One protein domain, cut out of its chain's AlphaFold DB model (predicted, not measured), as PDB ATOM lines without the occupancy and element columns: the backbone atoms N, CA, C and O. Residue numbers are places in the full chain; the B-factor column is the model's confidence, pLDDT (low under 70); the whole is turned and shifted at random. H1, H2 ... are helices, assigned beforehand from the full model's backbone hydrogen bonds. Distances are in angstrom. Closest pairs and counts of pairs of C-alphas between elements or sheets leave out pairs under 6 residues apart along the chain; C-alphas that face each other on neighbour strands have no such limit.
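What this domain is: This is residues 245 to 343 of the 572 residues of the protein "THAP-type domain-containing protein" of Danio rerio (UniProt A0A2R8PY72). Long helix H2 edges a flat slab; H3 and H6 meet it crosswise, while H4 and H5 lie farther off. Residues 247 to 251 of H1 stick out. The all-helix printed part, 99 residues with six named helices, is only just compact, close to loose: radius of gyration of the C-alphas 14.8 A, spans 46 by 38 by 19 A.

How they stand to each other: H1, residues 245 to 251, and H2, residues 254 to 273, meet only through their link. H3, residues 284 to 299, touches H2 about perpendicular at 80 degrees, closest at C-alphas 258 and 284, 4.9 A. H5, residues 318 to 323, touches H4, residues 306 to 309, closest at C-alphas 321 and 309, 5.6 A. H6, residues 326 to 335, touches H2, closest at C-alphas 335 and 268, 5.5 A. Every O i to N i+4 pair in H3 and H5 is within hydrogen-bond range.

Where its parts are: C-alpha 245 is at (102.612, 80.221, 19.231), C-alpha 335 at (127.703, 76.031, 16.964).

The domain as a whole: There is no cut, and no printed residue is under pLDDT 70.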
ATOM      1  N   LEU A 245     101.572  80.990  18.545       92.57
ATOM      2  CA  LEU A 245     102.612  80.221  19.231       92.57
ATOM      3  C   LEU A 245     102.179  78.776  19.508       92.57
ATOM      4  O   LEU A 245     102.989  77.868  19.357       92.57
ATOM      5  N   GLN A 246     100.928  78.556  19.915       91.59
ATOM      6  CA  GLN A 246     100.417  77.205  20.164       91.59
ATOM      7  C   GLN A 246     100.319  76.403  18.865       91.59
ATOM      8  O   GLN A 246     100.747  75.256  18.851       91.59
ATOM      9  N   PHE A 247      99.871  77.021  17.764       91.73
ATOM     10  CA  PHE A 247      99.889  76.378  16.444       91.73
ATOM     11  C   PHE A 247     101.314  76.054  15.975       91.73
ATOM     12  O   PHE A 247     101.566  74.954  15.496       91.73
ATOM     13  N   PHE A 248     102.274  76.966  16.169       93.09
ATOM     14  CA  PHE A 248     103.685  76.696  15.871       93.09
ATOM     15  C   PHE A 248     104.234  75.525  16.701       93.09
ATOM     16  O   PHE A 248     104.971  74.688  16.186       93.09
ATOM     17  N   GLN A 249     103.847  75.436  17.976       92.44
ATOM     18  CA  GLN A 249     104.286  74.378  18.886       92.44
ATOM     19  C   GLN A 249     103.742  72.988  18.545       92.44
ATOM     20  O   GLN A 249     104.275  72.015  19.072       92.44
ATOM     21  N   LEU A 250     102.738  72.885  17.668       91.47
ATOM     22  CA  LEU A 250     102.336  71.606  17.085       91.47
ATOM     23  C   LEU A 250     103.445  71.056  16.181       91.47
ATOM     24  O   LEU A 250     103.793  69.894  16.288       91.47
ATOM     25  N   LEU A 251     104.049  71.903  15.341       92.11
ATOM     26  CA  LEU A 251     105.121  71.504  14.416       92.11
ATOM     27  C   LEU A 251     106.511  71.511  15.064       92.11
ATOM     28  O   LEU A 251     107.417  70.813  14.617       92.11
ATOM     29  N   PHE A 252     106.694  72.325  16.106       93.14
ATOM     30  CA  PHE A 252     107.944  72.450  16.850       93.14
ATOM     31  C   PHE A 252     107.667  72.345  18.360       93.14
ATOM     32  O   PHE A 252     107.534  73.367  19.052       93.14
ATOM     33  N   PRO A 253     107.567  71.116  18.897       92.05
ATOM     34  CA  PRO A 253     107.217  70.876  20.291       92.05
ATOM     35  C   PRO A 253     108.129  71.598  21.284       92.05
ATOM     36  O   PRO A 253     109.319  71.814  21.050       92.05
ATOM     37  N   LYS A 254     107.590  71.928  22.465       92.21
ATOM     38  CA  LYS A 254     108.358  72.610  23.525       92.21
ATOM     39  C   LYS A 254     109.629  71.842  23.920       92.21
ATOM     40  O   LYS A 254     110.649  72.478  24.191       92.21
ATOM     41  N   SER A 255     109.563  70.509  23.935       93.75
ATOM     42  CA  SER A 255     110.693  69.614  24.210       93.75
ATOM     43  C   SER A 255     111.843  69.816  23.223       93.75
ATOM     44  O   SER A 255     112.995  69.854  23.645       93.75
ATOM     45  N   MET A 256     111.553  70.079  21.944       95.13
ATOM     46  CA  MET A 256     112.587  70.247  20.918       95.13
ATOM     47  C   MET A 256     113.517  71.426  21.184       95.13
ATOM     48  O   MET A 256     114.711  71.330  20.923       95.13
ATOM     49  N   PHE A 257     113.026  72.518  21.775       95.53
ATOM     50  CA  PHE A 257     113.903  73.629  22.166       95.53
ATOM     51  C   PHE A 257     114.928  73.216  23.225       95.53
ATOM     52  O   PHE A 257     116.047  73.722  23.219       95.53
ATOM     53  N   GLN A 258     114.541  72.333  24.149       95.68
ATOM     54  CA  GLN A 258     115.437  71.839  25.191       95.68
ATOM     55  C   GLN A 258     116.440  70.851  24.596       95.68
ATOM     56  O   GLN A 258     117.633  70.975  24.855       95.68
ATOM     57  N   THR A 259     115.967  69.939  23.747       96.56
ATOM     58  CA  THR A 259     116.801  68.969  23.032       96.56
ATOM     59  C   THR A 259     117.867  69.662  22.183       96.56
ATOM     60  O   THR A 259     119.055  69.410  22.363       96.56
ATOM     61  N   ILE A 260     117.474  70.618  21.335       97.26
ATOM     62  CA  ILE A 260     118.406  71.355  20.468       97.26
ATOM     63  C   ILE A 260     119.380  72.202  21.294       97.26
ATOM     64  O   ILE A 260     120.561  72.271  20.957       97.26
ATOM     65  N   ALA A 261     118.931  72.818  22.395       97.16
ATOM     66  CA  ALA A 261     119.836  73.520  23.305       97.16
ATOM     67  C   ALA A 261     120.878  72.565  23.915       97.16
ATOM     68  O   ALA A 261     122.058  72.906  23.960       97.16
ATOM     69  N   GLY A 262     120.471  71.360  24.331       96.96
ATOM     70  CA  GLY A 262     121.366  70.325  24.854       96.96
ATOM     71  C   GLY A 262     122.401  69.848  23.830       96.96
ATOM     72  O   GLY A 262     123.595  69.810  24.135       96.96
ATOM     73  N   TYR A 263     121.964  69.555  22.604       97.22
ATOM     74  CA  TYR A 263     122.843  69.177  21.493       97.22
ATOM     75  C   TYR A 263     123.832  70.286  21.133       97.22
ATOM     76  O   TYR A 263     125.037  70.045  21.064       97.22
ATOM     77  N   THR A 264     123.339  71.519  21.006       97.21
ATOM     78  CA  THR A 264     124.162  72.705  20.730       97.21
ATOM     79  C   THR A 264     125.197  72.928  21.830       97.21
ATOM     80  O   THR A 264     126.367  73.133  21.531       97.21
ATOM     81  N   ASN A 265     124.811  72.830  23.107       96.84
ATOM     82  CA  ASN A 265     125.741  72.969  24.230       96.84
ATOM     83  C   ASN A 265     126.825  71.887  24.239       96.84
ATOM     84  O   ASN A 265     127.991  72.198  24.465       96.84
ATOM     85  N   SER A 266     126.450  70.633  23.979       94.50
ATOM     86  CA  SER A 266     127.388  69.504  23.959       94.50
ATOM     87  C   SER A 266     128.407  69.639  22.826       94.50
ATOM     88  O   SER A 266     129.604  69.434  23.033       94.50
ATOM     89  N   TYR A 267     127.943  70.039  21.639       94.90
ATOM     90  CA  TYR A 267     128.801  70.309  20.489       94.90
ATOM     91  C   TYR A 267     129.721  71.514  20.737       94.90
ATOM     92  O   TYR A 267     130.932  71.433  20.525       94.90
ATOM     93  N   ALA A 268     129.164  72.616  21.244       94.54
ATOM     94  CA  ALA A 268     129.901  73.845  21.512       94.54
ATOM     95  C   ALA A 268     130.975  73.665  22.590       94.54
ATOM     96  O   ALA A 268     132.079  74.174  22.425       94.54
ATOM     97  N   ALA A 269     130.690  72.905  23.654       93.38
ATOM     98  CA  ALA A 269     131.668  72.593  24.693       93.38
ATOM     99  C   ALA A 269     132.897  71.880  24.107       93.38
ATOM    100  O   ALA A 269     134.015  72.346  24.307       93.38
ATOM    101  N   LYS A 270     132.695  70.834  23.288       90.16
ATOM    102  CA  LYS A 270     133.787  70.144  22.573       90.16
ATOM    103  C   LYS A 270     134.541  71.076  21.613       90.16
ATOM    104  O   LYS A 270     135.755  70.970  21.460       90.16
ATOM    105  N   TYR A 271     133.824  71.956  20.914       87.80
ATOM    106  CA  TYR A 271     134.406  72.868  19.929       87.80
ATOM    107  C   TYR A 271     135.254  73.982  20.568       87.80
ATOM    108  O   TYR A 271     136.330  74.299  20.058       87.80
ATOM    109  N   GLU A 272     134.792  74.568  21.675       87.63
ATOM    110  CA  GLU A 272     135.495  75.637  22.397       87.63
ATOM    111  C   GLU A 272     136.620  75.103  23.294       87.63
ATOM    112  O   GLU A 272     137.655  75.761  23.414       87.63
ATOM    113  N   GLU A 273     136.494  73.887  23.837       86.27
ATOM    114  CA  GLU A 273     137.576  73.216  24.573       86.27
ATOM    115  C   GLU A 273     138.836  73.075  23.705       86.27
ATOM    116  O   GLU A 273     139.936  73.404  24.146       86.27
ATOM    117  N   ARG A 274     138.679  72.733  22.416       84.08
ATOM    118  CA  ARG A 274     139.782  72.705  21.431       84.08
ATOM    119  C   ARG A 274     140.468  74.062  21.231       84.08
ATOM    120  O   ARG A 274     141.558  74.116  20.672       84.08
ATOM    121  N   LYS A 275     139.833  75.154  21.656       86.89
ATOM    122  CA  LYS A 275     140.356  76.528  21.601       86.89
ATOM    123  C   LYS A 275     140.772  77.065  22.970       86.89
ATOM    124  O   LYS A 275     141.101  78.246  23.069       86.89
ATOM    125  N   GLY A 276     140.718  76.239  24.017       85.87
ATOM    126  CA  GLY A 276     141.005  76.647  25.392       85.87
ATOM    127  C   GLY A 276     139.985  77.631  25.973       85.87
ATOM    128  O   GLY A 276     140.332  78.417  26.851       85.87
ATOM    129  N   LYS A 277     138.743  77.640  25.468       86.65
ATOM    130  CA  LYS A 277     137.673  78.531  25.936       86.65
ATOM    131  C   LYS A 277     136.558  77.741  26.613       86.65
ATOM    132  O   LYS A 277     136.195  76.651  26.185       86.65
ATOM    133  N   LEU A 278     135.982  78.331  27.656       88.54
ATOM    134  CA  LEU A 278     134.784  77.815  28.314       88.54
ATOM    135  C   LEU A 278     133.540  78.250  27.532       88.54
ATOM    136  O   LEU A 278     133.352  79.439  27.262       88.54
ATOM    137  N   TRP A 279     132.685  77.289  27.180       92.22
ATOM    138  CA  TRP A 279     131.399  77.574  26.551       92.22
ATOM    139  C   TRP A 279     130.379  78.054  27.586       92.22
ATOM    140  O   TRP A 279     130.133  77.398  28.598       92.22
ATOM    141  N   ASN A 280     129.731  79.181  27.294       91.75
ATOM    142  CA  ASN A 280     128.606  79.662  28.083       91.75
ATOM    143  C   ASN A 280     127.337  78.935  27.637       91.75
ATOM    144  O   ASN A 280     126.785  79.237  26.576       91.75
ATOM    145  N   PHE A 281     126.881  77.991  28.456       94.60
ATOM    146  CA  PHE A 281     125.712  77.171  28.160       94.60
ATOM    147  C   PHE A 281     124.474  78.023  27.868       94.60
ATOM    148  O   PHE A 281     124.160  78.981  28.577       94.60
ATOM    149  N   ILE A 282     123.744  77.638  26.824       96.55
ATOM    150  CA  ILE A 282     122.473  78.248  26.453       96.55
ATOM    151  C   ILE A 282     121.304  77.492  27.075       96.55
ATOM    152  O   ILE A 282     121.302  76.263  27.166       96.55
ATOM    153  N   SER A 283     120.286  78.236  27.491       96.34
ATOM    154  CA  SER A 283     119.047  77.686  28.038       96.34
ATOM    155  C   SER A 283     118.013  77.385  26.943       96.34
ATOM    156  O   SER A 283     118.110  77.859  25.808       96.34
ATOM    157  N   GLN A 284     116.937  76.674  27.297       95.83
ATOM    158  CA  GLN A 284     115.762  76.541  26.422       95.83
ATOM    159  C   GLN A 284     115.165  77.919  26.054       95.83
ATOM    160  O   GLN A 284     114.651  78.094  24.951       95.83
ATOM    161  N   SER A 285     115.226  78.899  26.965       96.15
ATOM    162  CA  SER A 285     114.755  80.270  26.715       96.15
ATOM    163  C   SER A 285     115.604  80.976  25.654       96.15
ATOM    164  O   SER A 285     115.074  81.626  24.750       96.15
ATOM    165  N   ASP A 286     116.922  80.771  25.702       97.00
ATOM    166  CA  ASP A 286     117.841  81.294  24.691       97.00
ATOM    167  C   ASP A 286     117.570  80.678  23.321       97.00
ATOM    168  O   ASP A 286     117.504  81.399  22.331       97.00
ATOM    169  N   MET A 287     117.335  79.363  23.261       97.00
ATOM    170  CA  MET A 287     116.998  78.681  22.009       97.00
ATOM    171  C   MET A 287     115.656  79.162  21.434       97.00
ATOM    172  O   MET A 287     115.549  79.401  20.234       97.00
ATOM    173  N   LYS A 288     114.641  79.392  22.278       96.07
ATOM    174  CA  LYS A 288     113.373  80.013  21.846       96.07
ATOM    175  C   LYS A 288     113.596  81.411  21.273       96.07
ATOM    176  O   LYS A 288     113.057  81.728  20.217       96.07
ATOM    177  N   SER A 289     114.410  82.220  21.946       96.90
ATOM    178  CA  SER A 289     114.759  83.577  21.513       96.90
ATOM    179  C   SER A 289     115.514  83.563  20.180       96.90
ATOM    180  O   SER A 289     115.191  84.331  19.278       96.90
ATOM    181  N   TYR A 290     116.458  82.631  20.014       97.47
ATOM    182  CA  TYR A 290     117.177  82.407  18.763       97.47
ATOM    183  C   TYR A 290     116.227  82.051  17.610       97.47
ATOM    184  O   TYR A 290     116.234  82.717  16.576       97.47
ATOM    185  N   VAL A 291     115.354  81.055  17.798       95.79
ATOM    186  CA  VAL A 291     114.374  80.638  16.781       95.79
ATOM    187  C   VAL A 291     113.394  81.769  16.448       95.79
ATOM    188  O   VAL A 291     113.098  81.991  15.275       95.79
ATOM    189  N   ALA A 292     112.936  82.535  17.443       95.75
ATOM    190  CA  ALA A 292     112.074  83.696  17.219       95.75
ATOM    191  C   ALA A 292     112.745  84.746  16.317       95.75
ATOM    192  O   ALA A 292     112.101  85.294  15.422       95.75
ATOM    193  N   LEU A 293     114.048  84.983  16.500       96.33
ATOM    194  CA  LEU A 293     114.822  85.868  15.630       96.33
ATOM    195  C   LEU A 293     114.987  85.303  14.219       96.33
ATOM    196  O   LEU A 293     114.842  86.057  13.260       96.33
ATOM    197  N   VAL A 294     115.213  83.997  14.062       94.73
ATOM    198  CA  VAL A 294     115.270  83.353  12.736       94.73
ATOM    199  C   VAL A 294     113.944  83.522  11.983       94.73
ATOM    200  O   VAL A 294     113.946  83.900  10.811       94.73
ATOM    201  N   ILE A 295     112.805  83.317  12.657       93.94
ATOM    202  CA  ILE A 295     111.470  83.543  12.076       93.94
ATOM    203  C   ILE A 295     111.298  85.018  11.689       93.94
ATOM    204  O   ILE A 295     110.887  85.320  10.568       93.94
ATOM    205  N   TYR A 296     111.676  85.940  12.580       93.82
ATOM    206  CA  TYR A 296     111.618  87.379  12.325       93.82
ATOM    207  C   TYR A 296     112.430  87.788  11.085       93.82
ATOM    208  O   TYR A 296     111.923  88.521  10.238       93.82
ATOM    209  N   MET A 297     113.647  87.261  10.920       93.59
ATOM    210  CA  MET A 297     114.495  87.488   9.737       93.59
ATOM    211  C   MET A 297     113.914  86.877   8.450       93.59
ATOM    212  O   MET A 297     114.212  87.328   7.340       93.59
ATOM    213  N   GLY A 298     113.081  85.841   8.574       88.91
ATOM    214  CA  GLY A 298     112.312  85.282   7.463       88.91
ATOM    215  C   GLY A 298     111.223  86.236   6.964       88.91
ATOM    216  O   GLY A 298     111.001  86.331   5.754       88.91
ATOM    217  N   MET A 299     110.592  86.971   7.885       88.34
ATOM    218  CA  MET A 299     109.547  87.962   7.599       88.34
ATOM    219  C   MET A 299     110.127  89.299   7.119       88.34
ATOM    220  O   MET A 299     109.661  89.861   6.128       88.34
ATOM    221  N   PHE A 300     111.166  89.791   7.795       86.82
ATOM    222  CA  PHE A 300     111.815  91.068   7.518       86.82
ATOM    223  C   PHE A 300     113.244  90.820   7.071       86.82
ATOM    224  O   PHE A 300     114.061  90.369   7.859       86.82
ATOM    225  N   ARG A 301     113.566  91.122   5.810       85.63
ATOM    226  CA  ARG A 301     114.905  90.874   5.263       85.63
ATOM    227  C   ARG A 301     115.750  92.141   5.236       85.63
ATOM    228  O   ARG A 301     115.498  93.027   4.421       85.63
ATOM    229  N   CYS A 302     116.799  92.176   6.050       86.58
ATOM    230  CA  CYS A 302     117.845  93.195   5.956       86.58
ATOM    231  C   CYS A 302     118.894  92.862   4.880       86.58
ATOM    232  O   CYS A 302     118.892  91.780   4.281       86.58
ATOM    233  N   SER A 303     119.775  93.825   4.583       84.53
ATOM    234  CA  SER A 303     120.803  93.652   3.548       84.53
ATOM    235  C   SER A 303     121.976  92.822   4.057       84.53
ATOM    236  O   SER A 303     122.492  91.994   3.304       84.53
ATOM    237  N   SER A 304     122.350  93.041   5.316       86.37
ATOM    238  CA  SER A 304     123.344  92.286   6.073       86.37
ATOM    239  C   SER A 304     122.715  91.681   7.341       86.37
ATOM    240  O   SER A 304     121.582  92.007   7.704       86.37
ATOM    241  N   LEU A 305     123.439  90.785   8.017       88.52
ATOM    242  CA  LEU A 305     123.007  90.231   9.303       88.52
ATOM    243  C   LEU A 305     123.197  91.228  10.463       88.52
ATOM    244  O   LEU A 305     122.421  91.213  11.415       88.52
ATOM    245  N   SER A 306     124.197  92.109  10.395       89.72
ATOM    246  CA  SER A 306     124.442  93.132  11.421       89.72
ATOM    247  C   SER A 306     123.386  94.241  11.403       89.72
ATOM    248  O   SER A 306     123.051  94.775  12.458       89.72
ATOM    249  N   ASP A 307     122.777  94.518  10.241       90.23
ATOM    250  CA  ASP A 307     121.702  95.511  10.080       90.23
ATOM    251  C   ASP A 307     120.519  95.280  11.044       90.23
ATOM    252  O   ASP A 307     119.874  96.241  11.460       90.23
ATOM    253  N   TYR A 308     120.233  94.027  11.424       91.68
ATOM    254  CA  TYR A 308     119.151  93.701  12.365       91.68
ATOM    255  C   TYR A 308     119.389  94.247  13.779       91.68
ATOM    256  O   TYR A 308     118.428  94.471  14.508       91.68
ATOM    257  N   TRP A 309     120.650  94.472  14.148       93.21
ATOM    258  CA  TRP A 309     121.070  95.053  15.426       93.21
ATOM    259  C   TRP A 309     121.626  96.468  15.267       93.21
ATOM    260  O   TRP A 309     122.265  96.984  16.179       93.21
ATOM    261  N   SER A 310     121.398  97.107  14.117       87.76
ATOM    262  CA  SER A 310     121.836  98.479  13.900       87.76
ATOM    263  C   SER A 310     121.121  99.435  14.856       87.76
ATOM    264  O   SER A 310     119.890  99.476  14.933       87.76
ATOM    265  N   GLU A 311     121.904 100.253  15.550       82.99
ATOM    266  CA  GLU A 311     121.426 101.367  16.376       82.99
ATOM    267  C   GLU A 311     121.373 102.678  15.574       82.99
ATOM    268  O   GLU A 311     121.308 103.771  16.135       82.99
ATOM    269  N   SER A 312     121.416 102.601  14.237       80.60
ATOM    270  CA  SER A 312     121.420 103.806  13.412       80.60
ATOM    271  C   SER A 312     120.124 104.601  13.587       80.60
ATOM    272  O   SER A 312     119.021 104.053  13.531       80.60
ATOM    273  N   GLN A 313     120.254 105.923  13.704       74.66
ATOM    274  CA  GLN A 313     119.126 106.840  13.896       74.66
ATOM    275  C   GLN A 313     118.050 106.722  12.800       74.66
ATOM    276  O   GLN A 313     116.884 107.033  13.022       74.66
ATOM    277  N   HIS A 314     118.435 106.288  11.598       76.79
ATOM    278  CA  HIS A 314     117.544 106.208  10.439       76.79
ATOM    279  C   HIS A 314     117.015 104.802  10.151       76.79
ATOM    280  O   HIS A 314     116.115 104.656   9.322       76.79
ATOM    281  N   PHE A 315     117.598 103.780  10.772       70.99
ATOM    282  CA  PHE A 315     117.229 102.386  10.581       70.99
ATOM    283  C   PHE A 315     117.664 101.596  11.814       70.99
ATOM    284  O   PHE A 315     118.802 101.131  11.902       70.99
ATOM    285  N   SER A 316     116.755 101.480  12.776       79.93
ATOM    286  CA  SER A 316     116.944 100.632  13.942       79.93
ATOM    287  C   SER A 316     115.715  99.760  14.132       79.93
ATOM    288  O   SER A 316     114.590 100.248  14.265       79.93
ATOM    289  N   LEU A 317     115.933  98.447  14.109       84.11
ATOM    290  CA  LEU A 317     114.914  97.475  14.464       84.11
ATOM    291  C   LEU A 317     115.018  97.251  15.970       84.11
ATOM    292  O   LEU A 317     115.954  96.627  16.455       84.11
ATOM    293  N   SER A 318     114.046  97.759  16.727       83.08
ATOM    294  CA  SER A 318     114.098  97.626  18.189       83.08
ATOM    295  C   SER A 318     113.899  96.183  18.669       83.08
ATOM    296  O   SER A 318     114.274  95.858  19.791       83.08
ATOM    297  N   PHE A 319     113.303  95.314  17.846       90.30
ATOM    298  CA  PHE A 319     112.952  93.955  18.246       90.30
ATOM    299  C   PHE A 319     114.181  93.044  18.432       90.30
ATOM    300  O   PHE A 319     114.320  92.510  19.531       90.30
ATOM    301  N   PRO A 320     115.116  92.893  17.467       93.06
ATOM    302  CA  PRO A 320     116.224  91.950  17.626       93.06
ATOM    303  C   PRO A 320     117.104  92.206  18.850       93.06
ATOM    304  O   PRO A 320     117.340  91.289  19.636       93.06
ATOM    305  N   ALA A 321     117.513  93.461  19.061       92.12
ATOM    306  CA  ALA A 321     118.362  93.851  20.186       92.12
ATOM    307  C   ALA A 321     117.689  93.657  21.557       92.12
ATOM    308  O   ALA A 321     118.379  93.363  22.530       92.12
ATOM    309  N   LYS A 322     116.352  93.762  21.636       93.19
ATOM    310  CA  LYS A 322     115.581  93.483  22.862       93.19
ATOM    311  C   LYS A 322     115.513  91.993  23.205       93.19
ATOM    312  O   LYS A 322     115.390  91.658  24.377       93.19
ATOM    313  N   ILE A 323     115.548  91.113  22.203       95.85
ATOM    314  CA  ILE A 323     115.384  89.664  22.391       95.85
ATOM    315  C   ILE A 323     116.718  88.980  22.701       95.85
ATOM    316  O   ILE A 323     116.790  88.139  23.593       95.85
ATOM    317  N   MET A 324     117.782  89.309  21.967       95.40
ATOM    318  CA  MET A 324     119.105  88.711  22.160       95.40
ATOM    319  C   MET A 324     120.185  89.641  21.609       95.40
ATOM    320  O   MET A 324     119.988  90.263  20.571       95.40
ATOM    321  N   SER A 325     121.353  89.714  22.251       94.86
ATOM    322  CA  SER A 325     122.474  90.485  21.701       94.86
ATOM    323  C   SER A 325     122.999  89.869  20.398       94.86
ATOM    324  O   SER A 325     123.017  88.645  20.240       94.86
ATOM    325  N   TYR A 326     123.505  90.708  19.489       94.57
ATOM    326  CA  TYR A 326     124.103  90.260  18.227       94.57
ATOM    327  C   TYR A 326     125.195  89.199  18.440       94.57
ATOM    328  O   TYR A 326     125.210  88.163  17.778       94.57
ATOM    329  N   ARG A 327     126.070  89.417  19.434       93.50
ATOM    330  CA  ARG A 327     127.147  88.480  19.791       93.50
ATOM    331  C   ARG A 327     126.607  87.117  20.220       93.50
ATOM    332  O   ARG A 327     127.145  86.103  19.792       93.50
ATOM    333  N   LYS A 328     125.546  87.080  21.037       95.02
ATOM    334  CA  LYS A 328     124.942  85.815  21.478       95.02
ATOM    335  C   LYS A 328     124.259  85.096  20.314       95.02
ATOM    336  O   LYS A 328     124.448  83.893  20.178       95.02
ATOM    337  N   PHE A 329     123.560  85.825  19.439       96.27
ATOM    338  CA  PHE A 329     122.962  85.249  18.232       96.27
ATOM    339  C   PHE A 329     124.022  84.593  17.336       96.27
ATOM    340  O   PHE A 329     123.893  83.417  17.012       96.27
ATOM    341  N   LEU A 330     125.108  85.309  17.015       94.75
ATOM    342  CA  LEU A 330     126.226  84.763  16.234       94.75
ATOM    343  C   LEU A 330     126.878  83.555  16.911       94.75
ATOM    344  O   LEU A 330     127.181  82.563  16.247       94.75
ATOM    345  N   SER A 331     127.087  83.640  18.227       93.70
ATOM    346  CA  SER A 331     127.667  82.556  19.016       93.70
ATOM    347  C   SER A 331     126.833  81.283  18.898       93.70
ATOM    348  O   SER A 331     127.407  80.222  18.692       93.70
ATOM    349  N   ILE A 332     125.501  81.386  18.975       96.34
ATOM    350  CA  ILE A 332     124.590  80.250  18.779       96.34
ATOM    351  C   ILE A 332     124.628  79.776  17.325       96.34
ATOM    352  O   ILE A 332     124.803  78.585  17.096       96.34
ATOM    353  N   SER A 333     124.518  80.675  16.339       94.55
ATOM    354  CA  SER A 333     124.528  80.303  14.914       94.55
ATOM    355  C   SER A 333     125.764  79.505  14.506       94.55
ATOM    356  O   SER A 333     125.660  78.615  13.669       94.55
ATOM    357  N   LYS A 334     126.928  79.811  15.090       92.21
ATOM    358  CA  LYS A 334     128.200  79.152  14.770       92.21
ATOM    359  C   LYS A 334     128.261  77.688  15.208       92.21
ATOM    360  O   LYS A 334     128.938  76.895  14.564       92.21
ATOM    361  N   VAL A 335     127.604  77.351  16.315       93.94
ATOM    362  CA  VAL A 335     127.703  76.031  16.964       93.94
ATOM    363  C   VAL A 335     126.358  75.309  17.036       93.94
ATOM    364  O   VAL A 335     126.247  74.289  17.711       93.94
ATOM    365  N   LEU A 336     125.333  75.841  16.361       96.05
ATOM    366  CA  LEU A 336     123.993  75.267  16.322       96.05
ATOM    367  C   LEU A 336     124.064  73.819  15.835       96.05
ATOM    368  O   LEU A 336     124.561  73.539  14.745       96.05
ATOM    369  N   HIS A 337     123.513  72.915  16.636       95.87
ATOM    370  CA  HIS A 337     123.567  71.485  16.378       95.87
ATOM    371  C   HIS A 337     122.201  70.859  16.666       95.87
ATOM    372  O   HIS A 337     121.604  71.134  17.709       95.87
ATOM    373  N   LEU A 338     121.677  70.076  15.716       96.24
ATOM    374  CA  LEU A 338     120.308  69.536  15.764       96.24
ATOM    375  C   LEU A 338     120.251  68.038  16.094       96.24
ATOM    376  O   LEU A 338     119.159  67.506  16.291       96.24
ATOM    377  N   SER A 339     121.403  67.383  16.189       95.73
ATOM    378  CA  SER A 339     121.573  65.969  16.516       95.73
ATOM    379  C   SER A 339     122.567  65.787  17.660       95.73
ATOM    380  O   SER A 339     123.242  66.724  18.090       95.73
ATOM    381  N   GLU A 340     122.646  64.576  18.199       94.71
ATOM    382  CA  GLU A 340     123.633  64.263  19.223       94.71
ATOM    383  C   GLU A 340     125.011  64.035  18.592       94.71
ATOM    384  O   GLU A 340     125.188  63.146  17.761       94.71
ATOM    385  N   SER A 341     126.028  64.772  19.047       92.16
ATOM    386  CA  SER A 341     127.363  64.723  18.434       92.16
ATOM    387  C   SER A 341     128.016  63.336  18.453       92.16
ATOM    388  O   SER A 341     128.847  63.044  17.602       92.16
ATOM    389  N   ARG A 342     127.665  62.469  19.416       91.59
ATOM    390  CA  ARG A 342     128.158  61.081  19.465       91.59
ATOM    391  C   ARG A 342     127.576  60.225  18.339       91.59
ATOM    392  O   ARG A 342     128.284  59.394  17.779       91.59
ATOM    393  N   GLU A 343     126.304  60.426  18.011       92.90
ATOM    394  CA  GLU A 343     125.652  59.718  16.908       92.90
ATOM    395  C   GLU A 343     126.140  60.245  15.559       92.90
ATOM    396  O   GLU A 343     126.404  59.456  14.655       92.90
TER     397      GLU A 343